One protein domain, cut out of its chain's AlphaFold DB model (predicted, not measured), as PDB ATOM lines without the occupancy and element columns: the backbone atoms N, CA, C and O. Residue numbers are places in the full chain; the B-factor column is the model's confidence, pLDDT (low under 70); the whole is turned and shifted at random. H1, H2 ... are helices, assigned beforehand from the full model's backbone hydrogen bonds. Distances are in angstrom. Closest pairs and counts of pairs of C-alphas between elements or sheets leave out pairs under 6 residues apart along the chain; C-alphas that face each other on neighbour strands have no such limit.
ATOM      1  N   ALA A   5      22.162  28.328  64.444       86.50
ATOM      2  CA  ALA A   5      21.741  27.625  63.237       86.50
ATOM      3  C   ALA A   5      22.058  28.391  61.935       86.50
ATOM      4  O   ALA A   5      22.569  27.793  60.996       86.50
ATOM      5  N   GLU A   6      21.880  29.719  61.880       90.38
ATOM      6  CA  GLU A   6      22.246  30.537  60.701       90.38
ATOM      7  C   GLU A   6      23.749  30.454  60.393       90.38
ATOM      8  O   GLU A   6      24.177  30.291  59.246       90.38
ATOM      9  N   ALA A   7      24.567  30.552  61.445       90.69
ATOM     10  CA  ALA A   7      26.016  30.425  61.340       90.69
ATOM     11  C   ALA A   7      26.461  28.984  61.034       90.69
ATOM     12  O   ALA A   7      27.561  28.786  60.514       90.69
ATOM     13  N   GLY A   8      25.647  27.989  61.396       92.94
ATOM     14  CA  GLY A   8      25.832  26.587  61.030       92.94
ATOM     15  C   GLY A   8      25.585  26.371  59.540       92.94
ATOM     16  O   GLY A   8      26.502  25.967  58.829       92.94
ATOM     17  N   LEU A   9      24.412  26.783  59.050       93.81
ATOM     18  CA  LEU A   9      24.048  26.702  57.635       93.81
ATOM     19  C   LEU A   9      25.070  27.421  56.744       93.81
ATOM     20  O   LEU A   9      25.516  26.871  55.745       93.81
ATOM     21  N   THR A  10      25.521  28.617  57.131       92.94
ATOM     22  CA  THR A  10      26.552  29.346  56.367       92.94
ATOM     23  C   THR A  10      27.853  28.542  56.250       92.94
ATOM     24  O   THR A  10      28.478  28.523  55.192       92.94
ATOM     25  N   ARG A  11      28.278  27.868  57.326       93.44
ATOM     26  CA  ARG A  11      29.499  27.047  57.323       93.44
ATOM     27  C   ARG A  11      29.352  25.803  56.454       93.44
ATOM     28  O   ARG A  11      30.286  25.496  55.720       93.44
ATOM     29  N   LEU A  12      28.196  25.148  56.510       94.69
ATOM     30  CA  LEU A  12      27.877  24.005  55.657       94.69
ATOM     31  C   LEU A  12      27.914  24.393  54.174       94.69
ATOM     32  O   LEU A  12      28.576  23.735  53.380       94.69
ATOM     33  N   LEU A  13      27.292  25.521  53.815       93.00
ATOM     34  CA  LEU A  13      27.358  26.060  52.456       93.00
ATOM     35  C   LEU A  13      28.812  26.309  52.031       93.00
ATOM     36  O   LEU A  13      29.229  25.887  50.960       93.00
ATOM     37  N   ILE A  14      29.636  26.935  52.874       91.38
ATOM     38  CA  ILE A  14      31.052  27.152  52.545       91.38
ATOM     39  C   ILE A  14      31.796  25.828  52.296       91.38
ATOM     40  O   ILE A  14      32.629  25.793  51.391       91.38
ATOM     41  N   ALA A  15      31.503  24.770  53.059       92.44
ATOM     42  CA  ALA A  15      32.133  23.456  52.905       92.44
ATOM     43  C   ALA A  15      31.773  22.792  51.563       92.44
ATOM     44  O   ALA A  15      32.679  22.536  50.774       92.44
ATOM     45  N   ILE A  16      30.475  22.674  51.260       91.62
ATOM     46  CA  ILE A  16      29.928  22.121  50.001       91.62
ATOM     47  C   ILE A  16      30.520  22.804  48.755       91.62
ATOM     48  O   ILE A  16      30.725  22.215  47.694       91.62
ATOM     49  N   PHE A  17      30.762  24.113  48.841       87.31
ATOM     50  CA  PHE A  17      31.321  24.884  47.728       87.31
ATOM     51  C   PHE A  17      32.849  24.952  47.725       87.31
ATOM     52  O   PHE A  17      33.434  25.506  46.793       87.31
ATOM     53  N   ALA A  18      33.515  24.455  48.766       87.94
ATOM     54  CA  ALA A  18      34.964  24.314  48.784       87.94
ATOM     55  C   ALA A  18      35.402  23.015  48.098       87.94
ATOM     56  O   ALA A  18      36.445  23.004  47.443       87.94
ATOM     57  N   ASP A  19      34.615  21.948  48.225       86.81
ATOM     58  CA  ASP A  19      34.883  20.649  47.605       86.81
ATOM     59  C   ASP A  19      34.082  20.399  46.313       86.81
ATOM     60  O   ASP A  19      34.410  19.474  45.569       86.81
ATOM     61  N   ASN A  20      33.098  21.256  46.005       86.06
ATOM     62  CA  ASN A  20      32.179  21.131  44.871       86.06
ATOM     63  C   ASN A  20      31.400  19.807  44.875       86.06
ATOM     64  O   ASN A  20      31.093  19.250  43.815       86.06
ATOM     65  N   VAL A  21      31.066  19.293  46.056       87.38
ATOM     66  CA  VAL A  21      30.292  18.065  46.223       87.38
ATOM     67  C   VAL A  21      29.191  18.311  47.249       87.38
ATOM     68  O   VAL A  21      29.338  19.073  48.188       87.38
ATOM     69  N   VAL A  22      28.036  17.679  47.037       89.88
ATOM     70  CA  VAL A  22      27.007  17.560  48.077       89.88
ATOM     71  C   VAL A  22      26.969  16.092  48.465       89.88
ATOM     72  O   VAL A  22      26.507  15.258  47.677       89.88
ATOM     73  N   THR A  23      27.517  15.763  49.630       92.38
ATOM     74  CA  THR A  23      27.486  14.405  50.189       92.38
ATOM     75  C   THR A  23      26.099  14.058  50.740       92.38
ATOM     76  O   THR A  23      25.211  14.908  50.836       92.38
ATOM     77  N   ALA A  24      25.875  12.784  51.074       92.75
ATOM     78  CA  ALA A  24      24.599  12.354  51.648       92.75
ATOM     79  C   ALA A  24      24.380  12.960  53.044       92.75
ATOM     80  O   ALA A  24      23.261  13.342  53.383       92.75
ATOM     81  N   GLU A  25      25.457  13.076  53.818       93.44
ATOM     82  CA  GLU A  25      25.491  13.688  55.139       93.44
ATOM     83  C   GLU A  25      25.179  15.187  55.056       93.44
ATOM     84  O   GLU A  25      24.253  15.655  55.710       93.44
ATOM     85  N   GLU A  26      25.852  15.928  54.173       93.81
ATOM     86  CA  GLU A  26      25.596  17.363  53.993       93.81
ATOM     87  C   GLU A  26      24.188  17.641  53.469       93.81
ATOM     88  O   GLU A  26      23.549  18.608  53.877       93.81
ATOM     89  N   ARG A  27      23.664  16.774  52.592       92.25
ATOM     90  CA  ARG A  27      22.269  16.852  52.150       92.25
ATOM     91  C   ARG A  27      21.307  16.713  53.329       92.25
ATOM     92  O   ARG A  27      20.331  17.454  53.405       92.25
ATOM     93  N   GLN A  28      21.563  15.769  54.232       93.19
ATOM     94  CA  GLN A  28      20.746  15.580  55.426       93.19
ATOM     95  C   GLN A  28      20.828  16.804  56.351       93.19
ATOM     96  O   GLN A  28      19.793  17.286  56.804       93.19
ATOM     97  N   GLU A  29      22.022  17.369  56.549       93.75
ATOM     98  CA  GLU A  29      22.195  18.599  57.330       93.75
ATOM     99  C   GLU A  29      21.465  19.803  56.705       93.75
ATOM    100  O   GLU A  29      20.855  20.591  57.425       93.75
ATOM    101  N   LEU A  30      21.463  19.946  55.371       92.62
ATOM    102  CA  LEU A  30      20.696  20.998  54.686       92.62
ATOM    103  C   LEU A  30      19.193  20.889  54.985       92.62
ATOM    104  O   LEU A  30      18.560  21.904  55.273       92.62
ATOM    105  N   ILE A  31      18.640  19.671  54.956       90.06
ATOM    106  CA  ILE A  31      17.227  19.407  55.270       90.06
ATOM    107  C   ILE A  31      16.924  19.741  56.735       90.06
ATOM    108  O   ILE A  31      15.888  20.330  57.037       90.06
ATOM    109  N   GLU A  32      17.827  19.405  57.655       91.94
ATOM    110  CA  GLU A  32      17.673  19.730  59.077       91.94
ATOM    111  C   GLU A  32      17.665  21.244  59.309       91.94
ATOM    112  O   GLU A  32      16.751  21.764  59.949       91.94
ATOM    113  N   TYR A  33      18.603  21.982  58.705       90.81
ATOM    114  CA  TYR A  33      18.592  23.444  58.775       90.81
ATOM    115  C   TYR A  33      17.341  24.052  58.141       90.81
ATOM    116  O   TYR A  33      16.839  25.054  58.648       90.81
ATOM    117  N   GLN A  34      16.830  23.472  57.054       86.31
ATOM    118  CA  GLN A  34      15.593  23.918  56.415       86.31
ATOM    119  C   GLN A  34      14.367  23.709  57.320       86.31
ATOM    120  O   GLN A  34      13.466  24.545  57.327       86.31
ATOM    121  N   ALA A  35      14.337  22.624  58.098       87.62
ATOM    122  CA  ALA A  35      13.265  22.344  59.049       87.62
ATOM    123  C   ALA A  35      13.337  23.228  60.310       87.62
ATOM    124  O   ALA A  35      12.297  23.620  60.845       87.62
ATOM    125  N   ASP A  36      14.548  23.545  60.774       87.88
ATOM    126  CA  ASP A  36      14.785  24.302  62.009       87.88
ATOM    127  C   ASP A  36      14.721  25.827  61.823       87.88
ATOM    128  O   ASP A  36      14.466  26.568  62.779       87.88
ATOM    129  N   LEU A  37      14.979  26.317  60.609       87.94
ATOM    130  CA  LEU A  37      14.966  27.740  60.278       87.94
ATOM    131  C   LEU A  37      13.671  28.128  59.568       87.94
ATOM    132  O   LEU A  37      13.123  27.384  58.760       87.94
ATOM    133  N   ASP A  38      13.199  29.353  59.805       89.38
ATOM    134  CA  ASP A  38      12.106  29.873  58.995       89.38
ATOM    135  C   ASP A  38      12.562  30.086  57.533       89.38
ATOM    136  O   ASP A  38      13.723  30.448  57.286       89.38
ATOM    137  N   PRO A  39      11.662  29.926  56.543       86.50
ATOM    138  CA  PRO A  39      12.028  30.046  55.134       86.50
ATOM    139  C   PRO A  39      12.661  31.391  54.756       86.50
ATOM    140  O   PRO A  39      13.498  31.445  53.855       86.50
ATOM    141  N   ALA A  40      12.290  32.490  55.424       87.31
ATOM    142  CA  ALA A  40      12.870  33.800  55.141       87.31
ATOM    143  C   ALA A  40      14.313  33.899  55.662       87.31
ATOM    144  O   ALA A  40      15.163  34.515  55.013       87.31
ATOM    145  N   THR A  41      14.619  33.252  56.784       90.00
ATOM    146  CA  THR A  41      15.976  33.136  57.320       90.00
ATOM    147  C   THR A  41      16.857  32.268  56.431       90.00
ATOM    148  O   THR A  41      17.965  32.698  56.107       90.00
ATOM    149  N   VAL A  42      16.368  31.120  55.949       89.12
ATOM    150  CA  VAL A  42      17.101  30.289  54.969       89.12
ATOM    151  C   VAL A  42      17.442  31.109  53.724       89.12
ATOM    152  O   VAL A  42      18.601  31.167  53.315       89.12
ATOM    153  N   GLN A  43      16.459  31.827  53.171       86.31
ATOM    154  CA  GLN A  43      16.664  32.703  52.013       86.31
ATOM    155  C   GLN A  43      17.692  33.802  52.288       86.31
ATOM    156  O   GLN A  43      18.547  34.069  51.448       86.31
ATOM    157  N   LYS A  44      17.638  34.432  53.465       87.94
ATOM    158  CA  LYS A  44      18.580  35.484  53.855       87.94
ATOM    159  C   LYS A  44      20.007  34.950  53.985       87.94
ATOM    160  O   LYS A  44      20.929  35.585  53.477       87.94
ATOM    161  N   VAL A  45      20.191  33.809  54.651       90.44
ATOM    162  CA  VAL A  45      21.503  33.160  54.807       90.44
ATOM    163  C   VAL A  45      22.059  32.778  53.442       90.44
ATOM    164  O   VAL A  45      23.199  33.111  53.124       90.44
ATOM    165  N   PHE A  46      21.232  32.152  52.607       88.50
ATOM    166  CA  PHE A  46      21.624  31.749  51.268       88.50
ATOM    167  C   PHE A  46      21.988  32.954  50.383       88.50
ATOM    168  O   PHE A  46      23.020  32.939  49.717       88.50
ATOM    169  N   ALA A  47      21.196  34.031  50.409       85.12
ATOM    170  CA  ALA A  47      21.483  35.249  49.652       85.12
ATOM    171  C   ALA A  47      22.802  35.906  50.090       85.12
ATOM    172  O   ALA A  47      23.610  36.269  49.236       85.12
ATOM    173  N   ALA A  48      23.046  36.003  51.401       86.94
ATOM    174  CA  ALA A  48      24.294  36.539  51.942       86.94
ATOM    175  C   ALA A  48      25.503  35.671  51.563       86.94
ATOM    176  O   ALA A  48      26.550  36.196  51.185       86.94
ATOM    177  N   PHE A  49      25.352  34.345  51.611       88.75
ATOM    178  CA  PHE A  49      26.377  33.408  51.157       88.75
ATOM    179  C   PHE A  49      26.692  33.598  49.668       88.75
ATOM    180  O   PHE A  49      27.861  33.704  49.295       88.75
ATOM    181  N   VAL A  50      25.666  33.700  48.817       85.00
ATOM    182  CA  VAL A  50      25.855  33.918  47.378       85.00
ATOM    183  C   VAL A  50      26.560  35.245  47.102       85.00
ATOM    184  O   VAL A  50      27.474  35.296  46.281       85.00
ATOM    185  N   GLU A  51      26.152  36.317  47.777       83.06
ATOM    186  CA  GLU A  51      26.781  37.631  47.643       83.06
ATOM    187  C   GLU A  51      28.250  37.601  48.083       83.06
ATOM    188  O   GLU A  51      29.109  38.149  47.396       83.06
ATOM    189  N   GLN A  52      28.566  36.897  49.171       85.00
ATOM    190  CA  GLN A  52      29.941  36.739  49.638       85.00
ATOM    191  C   GLN A  52      30.795  35.923  48.660       85.00
ATOM    192  O   GLN A  52      31.921  36.308  48.351       85.00
ATOM    193  N   LYS A  53      30.290  34.775  48.201       81.56
ATOM    194  CA  LYS A  53      31.065  33.817  47.405       81.56
ATOM    195  C   LYS A  53      31.183  34.233  45.939       81.56
ATOM    196  O   LYS A  53      32.220  33.983  45.330       81.56
ATOM    197  N   TRP A  54      30.168  34.901  45.388       76.44
ATOM    198  CA  TRP A  54      30.141  35.318  43.985       76.44
ATOM    199  C   TRP A  54      29.998  36.826  43.770       76.44
ATOM    200  O   TRP A  54      29.712  37.238  42.649       76.44
ATOM    201  N   GLY A  55      30.207  37.674  44.778       71.25
ATOM    202  CA  GLY A  55      30.129  39.132  44.610       71.25
ATOM    203  C   GLY A  55      30.994  39.650  43.453       71.25
ATOM    204  O   GLY A  55      30.512  40.406  42.610       71.25
ATOM    205  N   GLU A  56      32.233  39.163  43.349       68.06
ATOM    206  CA  GLU A  56      33.167  39.508  42.266       68.06
ATOM    207  C   GLU A  56      32.940  38.648  41.011       68.06
ATOM    208  O   GLU A  56      32.826  39.167  39.906       68.06
ATOM    209  N   ALA A  57      32.731  37.337  41.167       68.56
ATOM    210  CA  ALA A  57      32.478  36.419  40.051       68.56
ATOM    211  C   ALA A  57      31.202  36.757  39.248       68.56
ATOM    212  O   ALA A  57      31.176  36.625  38.025       68.56
ATOM    213  N   LEU A  58      30.137  37.239  39.903       66.38
ATOM    214  CA  LEU A  58      28.934  37.760  39.239       66.38
ATOM    215  C   LEU A  58      29.172  39.131  38.610       66.38
ATOM    216  O   LEU A  58      28.456  39.477  37.666       66.38
ATOM    217  N   ALA A  59      30.118  39.923  39.126       67.06
ATOM    218  CA  ALA A  59      30.525  41.185  38.514       67.06
ATOM    219  C   ALA A  59      31.270  40.928  37.196       67.06
ATOM    220  O   ALA A  59      30.926  41.551  36.188       67.06
ATOM    221  N   ASP A  60      32.160  39.936  37.199       67.81
ATOM    222  CA  ASP A  60      33.021  39.555  36.075       67.81
ATOM    223  C   ASP A  60      32.372  38.534  35.118       67.81
ATOM    224  O   ASP A  60      32.862  38.302  34.014       67.81
ATOM    225  N   GLY A  61      31.236  37.944  35.510       64.00
ATOM    226  CA  GLY A  61      30.449  37.013  34.694       64.00
ATOM    227  C   GLY A  61      30.993  35.582  34.637       64.00
ATOM    228  O   GLY A  61      30.547  34.800  33.797       64.00
ATOM    229  N   VAL A  62      31.927  35.220  35.517       69.06
ATOM    230  CA  VAL A  62      32.611  33.921  35.505       69.06
ATOM    231  C   VAL A  62      32.139  33.081  36.691       69.06
ATOM    232  O   VAL A  62      32.701  33.148  37.775       69.06
ATOM    233  N   VAL A  63      31.092  32.280  36.476       77.00
ATOM    234  CA  VAL A  63      30.713  31.162  37.359       77.00
ATOM    235  C   VAL A  63      30.830  29.889  36.539       77.00
ATOM    236  O   VAL A  63      30.245  29.810  35.453       77.00
ATOM    237  N   THR A  64      31.593  28.916  37.022       83.19
ATOM    238  CA  THR A  64      31.824  27.661  36.300       83.19
ATOM    239  C   THR A  64      30.559  26.800  36.249       83.19
ATOM    240  O   THR A  64      29.641  26.955  37.055       83.19
ATOM    241  N   GLU A  65      30.485  25.871  35.294       84.12
ATOM    242  CA  GLU A  65      29.336  24.959  35.193       84.12
ATOM    243  C   GLU A  65      29.213  24.023  36.404       84.12
ATOM    244  O   GLU A  65      28.099  23.738  36.839       84.12
ATOM    245  N   GLU A  66      30.335  23.601  36.995       84.69
ATOM    246  CA  GLU A  66      30.351  22.791  38.220       84.69
ATOM    247  C   GLU A  66      29.741  23.560  39.398       84.69
ATOM    248  O   GLU A  66      28.797  23.078  40.024       84.69
ATOM    249  N   GLU A  67      30.168  24.804  39.625       84.38
ATOM    250  CA  GLU A  67      29.594  25.663  40.670       84.38
ATOM    251  C   GLU A  67      28.093  25.895  40.454       84.38
ATOM    252  O   GLU A  67      27.319  25.865  41.411       84.38
ATOM    253  N   LYS A  68      27.643  26.067  39.201       85.56
ATOM    254  CA  LYS A  68      26.211  26.193  38.870       85.56
ATOM    255  C   LYS A  68      25.417  24.921  39.162       85.56
ATOM    256  O   LYS A  68      24.226  25.010  39.464       85.56
ATOM    257  N   LEU A  69      26.014  23.741  38.994       87.94
ATOM    258  CA  LEU A  69      25.362  22.467  39.309       87.94
ATOM    259  C   LEU A  69      25.207  22.296  40.820       87.94
ATOM    260  O   LEU A  69      24.127  21.920  41.273       87.94
ATOM    261  N   ILE A  70      26.241  22.630  41.594       88.50
ATOM    262  CA  ILE A  70      26.183  22.586  43.060       88.50
ATOM    263  C   ILE A  70      25.189  23.618  43.599       88.50
ATOM    264  O   ILE A  70      24.327  23.266  44.401       88.50
ATOM    265  N   LEU A  71      25.199  24.846  43.069       88.06
ATOM    266  CA  LEU A  71      24.182  25.868  43.352       88.06
ATOM    267  C   LEU A  71      22.762  25.372  43.104       88.06
ATOM    268  O   LEU A  71      21.908  25.560  43.964       88.06
ATOM    269  N   ARG A  72      22.501  24.719  41.966       87.44
ATOM    270  CA  ARG A  72      21.174  24.157  41.672       87.44
ATOM    271  C   ARG A  72      20.750  23.125  42.709       87.44
ATOM    272  O   ARG A  72      19.654  23.248  43.240       87.44
ATOM    273  N   ARG A  73      21.631  22.180  43.048       88.25
ATOM    274  CA  ARG A  73      21.339  21.157  44.062       88.25
ATOM    275  C   ARG A  73      21.008  21.784  45.411       88.25
ATOM    276  O   ARG A  73      19.978  21.475  45.984       88.25
ATOM    277  N   VAL A  74      21.834  22.708  45.894       88.62
ATOM    278  CA  VAL A  74      21.602  23.357  47.194       88.62
ATOM    279  C   VAL A  74      20.301  24.171  47.202       88.62
ATOM    280  O   VAL A  74      19.573  24.137  48.190       88.62
ATOM    281  N   VAL A  75      19.985  24.882  46.114       88.62
ATOM    282  CA  VAL A  75      18.723  25.634  45.977       88.62
ATOM    283  C   VAL A  75      17.510  24.705  46.005       88.62
ATOM    284  O   VAL A  75      16.519  25.038  46.650       88.62
ATOM    285  N   GLU A  76      17.589  23.560  45.323       87.06
ATOM    286  CA  GLU A  76      16.539  22.537  45.322       87.06
ATOM    287  C   GLU A  76      16.345  21.934  46.720       87.06
ATOM    288  O   GLU A  76      15.213  21.874  47.191       87.06
ATOM    289  N   GLU A  77      17.426  21.556  47.408       86.62
ATOM    290  CA  GLU A  77      17.361  20.938  48.744       86.62
ATOM    291  C   GLU A  77      16.858  21.899  49.828       86.62
ATOM    292  O   GLU A  77      16.088  21.504  50.697       86.62
ATOM    293  N   LEU A  78      17.257  23.172  49.775       87.00
ATOM    294  CA  LEU A  78      16.777  24.194  50.712       87.00
ATOM    295  C   LEU A  78      15.404  24.771  50.326       87.00
ATOM    296  O   LEU A  78      14.915  25.680  50.998       87.00
ATOM    297  N   GLU A  79      14.809  24.296  49.226       86.81
ATOM    298  CA  GLU A  79      13.574  24.817  48.630       86.81
ATOM    299  C   GLU A  79      13.586  26.352  48.477       86.81
ATOM    300  O   GLU A  79      12.580  27.044  48.673       86.81
ATOM    301  N   VAL A  80      14.747  26.918  48.130       84.44
ATOM    302  CA  VAL A  80      14.901  28.366  47.974       84.44
ATOM    303  C   VAL A  80      14.179  28.786  46.693       84.44
ATOM    304  O   VAL A  80      14.555  28.355  45.600       84.44
ATOM    305  N   PRO A  81      13.151  29.652  46.766       82.44
ATOM    306  CA  PRO A  81      12.442  30.073  45.572       82.44
ATOM    307  C   PRO A  81      13.388  30.860  44.667       82.44
ATOM    308  O   PRO A  81      14.152  31.701  45.144       82.44
ATOM    309  N   GLU A  82      13.290  30.672  43.347       79.56
ATOM    310  CA  GLU A  82      14.153  31.392  42.402       79.56
ATOM    311  C   GLU A  82      14.125  32.912  42.629       79.56
ATOM    312  O   GLU A  82      15.139  33.575  42.454       79.56
ATOM    313  N   SER A  83      12.983  33.482  43.028       78.81
ATOM    314  CA  SER A  83      12.836  34.916  43.309       78.81
ATOM    315  C   SER A  83      13.707  35.430  44.456       78.81
ATOM    316  O   SER A  83      13.950  36.632  44.514       78.81
ATOM    317  N   ALA A  84      14.163  34.554  45.355       77.19
ATOM    318  CA  ALA A  84      15.093  34.897  46.429       77.19
ATOM    319  C   ALA A  84      16.559  34.914  45.962       77.19
ATOM    320  O   ALA A  84      17.432  35.402  46.676       77.19
ATOM    321  N   LEU A  85      16.841  34.414  44.755       77.62
ATOM    322  CA  LEU A  85      18.180  34.434  44.180       77.62
ATOM    323  C   LEU A  85      18.497  35.812  43.578       77.62
ATOM    324  O   LEU A  85      17.649  36.397  42.890       77.62
ATOM    325  N   PRO A  86      19.741  36.307  43.716       77.94
ATOM    326  CA  PRO A  86      20.188  37.503  43.014       77.94
ATOM    327  C   PRO A  86      19.952  37.394  41.504       77.94
ATOM    328  O   PRO A  86      20.233  36.362  40.892       77.94
ATOM    329  N   ALA A  87      19.479  38.474  40.873       78.81
ATOM    330  CA  ALA A  87      19.048  38.457  39.472       78.81
ATOM    331  C   ALA A  87      20.113  37.913  38.501       78.81
ATOM    332  O   ALA A  87      19.774  37.151  37.598       78.81
ATOM    333  N   ARG A  88      21.392  38.263  38.707       74.31
ATOM    334  CA  ARG A  88      22.508  37.759  37.888       74.31
ATOM    335  C   ARG A  88      22.701  36.252  38.044       74.31
ATOM    336  O   ARG A  88      22.793  35.559  37.040       74.31
ATOM    337  N   LEU A  89      22.682  35.738  39.277       77.88
ATOM    338  CA  LEU A  89      22.790  34.301  39.532       77.88
ATOM    339  C   LEU A  89      21.618  33.549  38.893       77.88
ATOM    340  O   LEU A  89      21.806  32.558  38.198       77.88
ATOM    341  N   ARG A  90      20.406  34.078  39.059       81.19
ATOM    342  CA  ARG A  90      19.181  33.554  38.449       81.19
ATOM    343  C   ARG A  90      19.294  33.408  36.927       81.19
ATOM    344  O   ARG A  90      18.825  32.424  36.368       81.19
ATOM    345  N   LEU A  91      19.914  34.379  36.253       79.00
ATOM    346  CA  LEU A  91      20.185  34.314  34.812       79.00
ATOM    347  C   LEU A  91      21.240  33.248  34.487       79.00
ATOM    348  O   LEU A  91      21.036  32.458  33.568       79.00
ATOM    349  N   SER A  92      22.315  33.178  35.274       75.88
ATOM    350  CA  SER A  92      23.392  32.194  35.112       75.88
ATOM    351  C   SER A  92      22.934  30.744  35.288       75.88
ATOM    352  O   SER A  92      23.473  29.867  34.620       75.88
ATOM    353  N   LEU A  93      21.941  30.485  36.148       77.69
ATOM    354  CA  LEU A  93      21.371  29.148  36.370       77.69
ATOM    355  C   LEU A  93      20.316  28.748  35.321       77.69
ATOM    356  O   LEU A  93      20.040  27.563  35.154       77.69
ATOM    357  N   ARG A  94      19.727  29.722  34.612       73.31
ATOM    358  CA  ARG A  94      18.716  29.500  33.559       73.31
ATOM    359  C   ARG A  94      19.307  29.258  32.173       73.31
ATOM    360  O   ARG A  94      18.585  28.784  31.296       73.31
ATOM    361  N   ALA A  95      20.568  29.625  31.953       58.06
ATOM    362  CA  ALA A  95      21.244  29.381  30.686       58.06
ATOM    363  C   ALA A  95      21.345  27.863  30.455       58.06
ATOM    364  O   ALA A  95      21.946  27.146  31.255       58.06
TER     365      ALA A  95
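What this domain is: This is residues 5 to 95 of the 96 residues of an uncharacterized protein of Deltaproteobacteria bacterium (UniProt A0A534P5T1). This is a compact cluster of helices: H1 and H2 make a hairpin at one end of the longest axis, H3 packs on H1, and H5 runs beneath them and meets H2 near its own last residues. The small H4 lies at the other end of the long axis, and H6 sits crosswise to H5. The printed part has 91 residues with six named helices, H1 to H6 in order along the chain, and no named strand; the class is all helix. The whole is compact, with a radius of gyration of the C-alphas of 12.2 A and a rounded outline spanning 34 by 25 by 20 A.

How they stand to each other: Begin with H1, residues 5 to 19, which shares the place of hub with H5, residues 65 to 77, each touching three helices. H1 and H2, residues 24 to 36, form a helical hairpin; they touch, closest at the C-alphas of Leu 9 and Tyr 33, 6.5 A apart, at a shallow tilt of 25 degrees, opposite ways. H1 touches H3, residues 39 to 54, at a steep tilt of 39 degrees, the same way; the closest C-alphas, of Glu 6 and Val 45, are 6.5 A apart. H2 and H3 are close but not clearly touching, with the C-alphas of Gln 34 and Val 42 closest at 6.7 A. H3 and H4, residues 57 to 60, meet only through their link. H1, with residues 16 to 17 alone, only just touches H5, with 3 pairs of C-alphas within 8 A; the closest, of Phe 17 and Glu 67, are 7.3 A apart. H2 touches H5 through the C-alphas of Ile 31 and Glu 77, the closest at 6.7 A, at a steep tilt of 46 degrees. H5 only just touches H6, residues 87 to 94, with 3 pairs within 8 A; they stand about perpendicular at 81 degrees, and the closest C-alphas, of Lys 68 and Leu 93, are 6.2 A apart. H4 is close to but not clearly touching H6, while H3 and H5 are apart. The helix packing is part aligned, part crossed. Every O i to N i+4 pair is within hydrogen-bond range in H1, H2, H3, H5 and H6; H4 is too short for such a pair.

Where its parts are: Find C-alpha 5 at (21.741, 27.625, 63.237); from there H1 runs 21.6 A to C-alpha 19. H2 covers 18.6 A from Ala 24 to Asp 36, and H3, the longest helix by residues, covers 21.9 A from Pro 39 to Trp 54. Look for H4 from Ala 57 to Asp 60, then for H5 from C-alpha 65 at (29.336, 24.959, 35.193), 18.5 A to Glu 77. H6 runs 10.7 A from Ala 87 to C-alpha 94 at (18.716, 29.500, 33.559).

The domain as a whole: The two C-alphas farthest apart, of Asp 36 and Asp 60, are 35.2 A apart. The printed part has no cut. The link from H5 to H6 is short, with 9 residues, and the other four links are tight. The mean pLDDT of the printed part is 84.7; residues 56 to 62 and residue 95 are under 70.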